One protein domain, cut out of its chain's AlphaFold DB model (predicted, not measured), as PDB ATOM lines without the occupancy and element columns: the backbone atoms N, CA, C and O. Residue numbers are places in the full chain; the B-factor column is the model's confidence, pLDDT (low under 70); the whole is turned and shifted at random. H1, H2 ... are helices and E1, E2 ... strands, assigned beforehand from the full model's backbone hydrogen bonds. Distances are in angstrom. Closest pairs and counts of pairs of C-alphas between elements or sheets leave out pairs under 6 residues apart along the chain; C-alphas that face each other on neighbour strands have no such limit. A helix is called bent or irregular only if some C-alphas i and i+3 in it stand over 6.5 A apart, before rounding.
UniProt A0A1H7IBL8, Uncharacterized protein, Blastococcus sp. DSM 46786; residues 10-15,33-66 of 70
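What this domain is: This is residues 10 to 15 and 33 to 66 of the 70 residues of an uncharacterized protein of Blastococcus sp. DSM 46786 (UniProt A0A1H7IBL8). A long, twisted hairpin of E2 and E3, with the short strand E1 added beside E2 near the hairpin's open end, makes a narrow sheet of three strands, and one helix, H1, covers one face of it at that end. H1 and the hairpin make a V: they come together near Trp 35, Ala 51 and Ala 57, while the hairpin's turn at residues 42 and 43 and the helix's last residues are its two tips. The printed part has 40 residues, with three named strands and one named helix in the order E1, E2, E3, H1; the sheet's order is E1, E2, E3, antiparallel throughout, and the class is mixed, helices and strands. The whole is compact, with a radius of gyration of the C-alphas of 10.2 A, and flat, spanning 28 by 28 by 11 A.

Where its parts are: Begin in the sheet with E2, residues 35 to 41: find C-alpha 35 at (113.534, 49.243, -0.936), from where the strand runs 18.7 A to C-alpha 41 at (106.270, 66.366, 0.870). E3, residues 44 to 51, is the longest strand, 20.6 A from first to last C-alpha, and it bends by 58 degrees at residue 48. E1 is short, residues 10 to 12, 7.0 A long. H1, residues 54 to 65, runs 17.0 A and ends at C-alpha 65 at (110.694, 56.471, 15.776).

How they stand to each other: Look first at E2 and E3, a hairpin of antiparallel neighbours with 153 degrees between their directions. N 37 and O 49 are 2.9 A apart and N 46 and O 39 2.8 A, both within hydrogen-bond range. On the other side of E2 is E1, an edge strand like E3, antiparallel to E2 at 129 degrees; N 36 and O 11 are within hydrogen-bond range at 2.8 A. H1 is on the sheet at a height over the sheet of 9.2 A, forming two layers, a helix on one face of a sheet. It lies over E2 and runs along the strands, at 13 degrees to E2 on the local plane. Find Ala 57: its C-alpha is in the closest pair of H1 with each strand, 5.5 A from that of Ala 51, 6.1 A from that of Trp 35 and 6.7 A from that of Ile 10. In H1, which is not bent, 6 of 8 O i to N i+4 pairs are within hydrogen-bond range.

The domain as a whole: The two C-alphas farthest apart are those of Ser 43 and Arg 55, 28.4 A. Residues 16 to 32 are not printed, and C-alphas 15 and 33 are 11.3 A apart across this cut, which falls in the link from E1 to E2. The links from E2 to E3 and from E3 to H1 are tight, with 2 residues each. The mean pLDDT of the printed part is 76.6; look for values under 70 at residues 13 to 15, residue 33 and residues 63 to 66 of the model.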
ATOM      1  N   ILE A  10     108.583  53.379   3.776       80.06
ATOM      2  CA  ILE A  10     109.381  52.515   2.901       80.06
ATOM      3  C   ILE A  10     108.483  51.894   1.838       80.06
ATOM      4  O   ILE A  10     107.395  51.408   2.150       80.06
ATOM      5  N   ARG A  11     108.937  51.887   0.584       79.31
ATOM      6  CA  ARG A  11     108.248  51.221  -0.532       79.31
ATOM      7  C   ARG A  11     109.207  50.331  -1.291       79.31
ATOM      8  O   ARG A  11     110.389  50.640  -1.390       79.31
ATOM      9  N   SER A  12     108.699  49.242  -1.855       75.88
ATOM     10  CA  SER A  12     109.495  48.448  -2.787       75.88
ATOM     11  C   SER A  12     109.863  49.308  -3.999       75.88
ATOM     12  O   SER A  12     108.990  49.952  -4.588       75.88
ATOM     13  N   ALA A  13     111.140  49.305  -4.384       69.94
ATOM     14  CA  ALA A  13     111.625  49.991  -5.584       69.94
ATOM     15  C   ALA A  13     110.979  49.440  -6.863       69.94
ATOM     16  O   ALA A  13     110.884  50.140  -7.865       69.94
ATOM     17  N   ARG A  14     110.463  48.209  -6.783       64.94
ATOM     18  CA  ARG A  14     109.683  47.546  -7.823       64.94
ATOM     19  C   ARG A  14     108.372  48.284  -8.127       64.94
ATOM     20  O   ARG A  14     107.914  48.263  -9.262       64.94
ATOM     21  N   PHE A  15     107.785  48.955  -7.130       62.16
ATOM     22  CA  PHE A  15     106.479  49.615  -7.237       62.16
ATOM     23  C   PHE A  15     106.393  50.897  -6.381       62.16
ATOM     24  O   PHE A  15     105.658  50.935  -5.389       62.16
ATOM     25  N   GLY A  33     114.482  43.100  -4.813       65.25
ATOM     26  CA  GLY A  33     114.925  43.184  -3.423       65.25
ATOM     27  C   GLY A  33     115.126  44.602  -2.909       65.25
ATOM     28  O   GLY A  33     115.113  44.791  -1.696       65.25
ATOM     29  N   ALA A  34     115.207  45.610  -3.784       78.12
ATOM     30  CA  ALA A  34     115.494  46.971  -3.351       78.12
ATOM     31  C   ALA A  34     114.271  47.687  -2.741       78.12
ATOM     32  O   ALA A  34     113.135  47.592  -3.222       78.12
ATOM     33  N   TRP A  35     114.515  48.462  -1.686       83.06
ATOM     34  CA  TRP A  35     113.534  49.243  -0.936       83.06
ATOM     35  C   TRP A  35     113.934  50.713  -0.894       83.06
ATOM     36  O   TRP A  35     115.075  51.058  -0.599       83.06
ATOM     37  N   LEU A  36     112.976  51.593  -1.157       84.81
ATOM     38  CA  LEU A  36     113.144  53.038  -1.145       84.81
ATOM     39  C   LEU A  36     112.642  53.609   0.174       84.81
ATOM     40  O   LEU A  36     111.528  53.294   0.595       84.81
ATOM     41  N   LEU A  37     113.420  54.505   0.774       85.81
ATOM     42  CA  LEU A  37     112.922  55.425   1.788       85.81
ATOM     43  C   LEU A  37     112.336  56.640   1.088       85.81
ATOM     44  O   LEU A  37     113.047  57.350   0.375       85.81
ATOM     45  N   LEU A  38     111.057  56.892   1.312       84.12
ATOM     46  CA  LEU A  38     110.348  58.037   0.770       84.12
ATOM     47  C   LEU A  38     109.936  58.962   1.908       84.12
ATOM     48  O   LEU A  38     109.437  58.516   2.937       84.12
ATOM     49  N   GLU A  39     110.101  60.260   1.706       84.00
ATOM     50  CA  GLU A  39     109.510  61.289   2.550       84.00
ATOM     51  C   GLU A  39     108.363  61.956   1.802       84.00
ATOM     52  O   GLU A  39     108.523  62.429   0.670       84.00
ATOM     53  N   ARG A  40     107.190  61.989   2.435       78.94
ATOM     54  CA  ARG A  40     106.037  62.706   1.910       78.94
ATOM     55  C   ARG A  40     106.256  64.205   2.080       78.94
ATOM     56  O   ARG A  40     106.421  64.712   3.185       78.94
ATOM     57  N   THR A  41     106.213  64.907   0.962       78.12
ATOM     58  CA  THR A  41     106.270  66.366   0.870       78.12
ATOM     59  C   THR A  41     104.890  66.903   0.495       78.12
ATOM     60  O   THR A  41     104.019  66.149   0.058       78.12
ATOM     61  N   GLY A  42     104.679  68.215   0.624       75.50
ATOM     62  CA  GLY A  42     103.401  68.845   0.266       75.50
ATOM     63  C   GLY A  42     102.961  68.618  -1.190       75.50
ATOM     64  O   GLY A  42     101.776  68.722  -1.480       75.50
ATOM     65  N   SER A  43     103.887  68.271  -2.090       76.12
ATOM     66  CA  SER A  43     103.637  68.090  -3.525       76.12
ATOM     67  C   SER A  43     103.878  66.664  -4.040       76.12
ATOM     68  O   SER A  43     103.763  66.437  -5.241       76.12
ATOM     69  N   GLY A  44     104.230  65.699  -3.182       78.88
ATOM     70  CA  GLY A  44     104.536  64.330  -3.619       78.88
ATOM     71  C   GLY A  44     105.529  63.607  -2.715       78.88
ATOM     72  O   GLY A  44     105.532  63.809  -1.503       78.88
ATOM     73  N   TYR A  45     106.391  62.778  -3.300       78.56
ATOM     74  CA  TYR A  45     107.366  61.965  -2.571       78.56
ATOM     75  C   TYR A  45     108.795  62.338  -2.940       78.56
ATOM     76  O   TYR A  45     109.109  62.542  -4.112       78.56
ATOM     77  N   ARG A  46     109.669  62.390  -1.935       81.25
ATOM     78  CA  ARG A  46     111.111  62.557  -2.104       81.25
ATOM     79  C   ARG A  46     111.825  61.275  -1.699       81.25
ATOM     80  O   ARG A  46     111.629  60.809  -0.584       81.25
ATOM     81  N   VAL A  47     112.672  60.733  -2.570       84.25
ATOM     82  CA  VAL A  47     113.537  59.596  -2.222       84.25
ATOM     83  C   VAL A  47     114.660  60.087  -1.310       84.25
ATOM     84  O   VAL A  47     115.379  61.021  -1.660       84.25
ATOM     85  N   LEU A  48     114.791  59.469  -0.141       83.88
ATOM     86  CA  LEU A  48     115.844  59.741   0.836       83.88
ATOM     87  C   LEU A  48     116.940  58.668   0.844       83.88
ATOM     88  O   LEU A  48     118.049  58.946   1.287       83.88
ATOM     89  N   GLY A  49     116.644  57.455   0.374       84.25
ATOM     90  CA  GLY A  49     117.600  56.351   0.383       84.25
ATOM     91  C   GLY A  49     117.097  55.113  -0.350       84.25
ATOM     92  O   GLY A  49     115.898  54.975  -0.597       84.25
ATOM     93  N   VAL A  50     118.033  54.223  -0.683       85.44
ATOM     94  CA  VAL A  50     117.792  52.918  -1.315       85.44
ATOM     95  C   VAL A  50     118.527  51.848  -0.510       85.44
ATOM     96  O   VAL A  50     119.676  52.046  -0.129       85.44
ATOM     97  N   ALA A  51     117.829  50.769  -0.179       83.88
ATOM     98  CA  ALA A  51     118.334  49.629   0.570       83.88
ATOM     99  C   ALA A  51     118.186  48.394  -0.301       83.88
ATOM    100  O   ALA A  51     117.193  48.263  -1.009       83.88
ATOM    101  N   GLU A  52     119.150  47.491  -0.225       81.50
ATOM    102  CA  GLU A  52     119.155  46.250  -1.007       81.50
ATOM    103  C   GLU A  52     118.196  45.196  -0.435       81.50
ATOM    104  O   GLU A  52     117.881  44.219  -1.106       81.50
ATOM    105  N   ASP A  53     117.713  45.400   0.795       80.38
ATOM    106  CA  ASP A  53     116.835  44.468   1.488       80.38
ATOM    107  C   ASP A  53     115.861  45.167   2.460       80.38
ATOM    108  O   ASP A  53     116.081  46.281   2.950       80.38
ATOM    109  N   TYR A  54     114.757  44.478   2.769       76.75
ATOM    110  CA  TYR A  54     113.699  44.997   3.644       76.75
ATOM    111  C   TYR A  54     114.179  45.267   5.074       76.75
ATOM    112  O   TYR A  54     113.697  46.198   5.723       76.75
ATOM    113  N   ARG A  55     115.105  44.454   5.600       80.25
ATOM    114  CA  ARG A  55     115.576  44.583   6.984       80.25
ATOM    115  C   ARG A  55     116.362  45.882   7.148       80.25
ATOM    116  O   ARG A  55     116.109  46.615   8.107       80.25
ATOM    117  N   SER A  56     117.237  46.185   6.195       83.06
ATOM    118  CA  SER A  56     117.982  47.441   6.109       83.06
ATOM    119  C   SER A  56     117.042  48.639   5.950       83.06
ATOM    120  O   SER A  56     117.181  49.627   6.670       83.06
ATOM    121  N   ALA A  57     116.011  48.528   5.107       83.50
ATOM    122  CA  ALA A  57     115.022  49.595   4.942       83.50
ATOM    123  C   ALA A  57     114.201  49.859   6.212       83.50
ATOM    124  O   ALA A  57     113.943  51.005   6.588       83.50
ATOM    125  N   ARG A  58     113.799  48.792   6.910       79.56
ATOM    126  CA  ARG A  58     113.021  48.880   8.149       79.56
ATOM    127  C   ARG A  58     113.792  49.584   9.265       79.56
ATOM    128  O   ARG A  58     113.175  50.305  10.048       79.56
ATOM    129  N   ALA A  59     115.117  49.437   9.307       82.75
ATOM    130  CA  ALA A  59     115.963  50.123  10.284       82.75
ATOM    131  C   ALA A  59     115.841  51.657  10.200       82.75
ATOM    132  O   ALA A  59     115.895  52.326  11.231       82.75
ATOM    133  N   TRP A  60     115.590  52.222   9.013       82.12
ATOM    134  CA  TRP A  60     115.388  53.665   8.849       82.12
ATOM    135  C   TRP A  60     114.118  54.184   9.526       82.12
ATOM    136  O   TRP A  60     114.114  55.290  10.063       82.12
ATOM    137  N   LEU A  61     113.042  53.390   9.519       72.81
ATOM    138  CA  LEU A  61     111.795  53.750  10.200       72.81
ATOM    139  C   LEU A  61     111.934  53.618  11.716       72.81
ATOM    140  O   LEU A  61     111.434  54.465  12.452       72.81
ATOM    141  N   THR A  62     112.646  52.593  12.183       70.62
ATOM    142  CA  THR A  62     112.919  52.405  13.612       70.62
ATOM    143  C   THR A  62     113.797  53.526  14.169       70.62
ATOM    144  O   THR A  62     113.477  54.065  15.221       70.62
ATOM    145  N   ALA A  63     114.832  53.952  13.437       63.50
ATOM    146  CA  ALA A  63     115.687  55.068  13.845       63.50
ATOM    147  C   ALA A  63     114.942  56.417  13.892       63.50
ATOM    148  O   ALA A  63     115.267  57.270  14.708       63.50
ATOM    149  N   ALA A  64     113.930  56.617  13.041       60.25
ATOM    150  CA  ALA A  64     113.103  57.826  13.066       60.25
ATOM    151  C   ALA A  64     112.061  57.827  14.207       60.25
ATOM    152  O   ALA A  64     111.644  58.894  14.659       60.25
ATOM    153  N   GLY A  65     111.647  56.642  14.675       53.94
ATOM    154  CA  GLY A  65     110.694  56.471  15.776       53.94
ATOM    155  C   GLY A  65     111.263  56.781  17.164       53.94
ATOM    156  O   GLY A  65     110.493  57.104  18.066       53.94
ATOM    157  N   ASP A  66     112.589  56.766  17.326       47.56
ATOM    158  CA  ASP A  66     113.264  57.006  18.613       47.56
ATOM    159  C   ASP A  66     113.395  58.500  18.976       47.56
ATOM    160  O   ASP A  66     113.938  58.859  20.012       47.56
TER     161      ASP A  66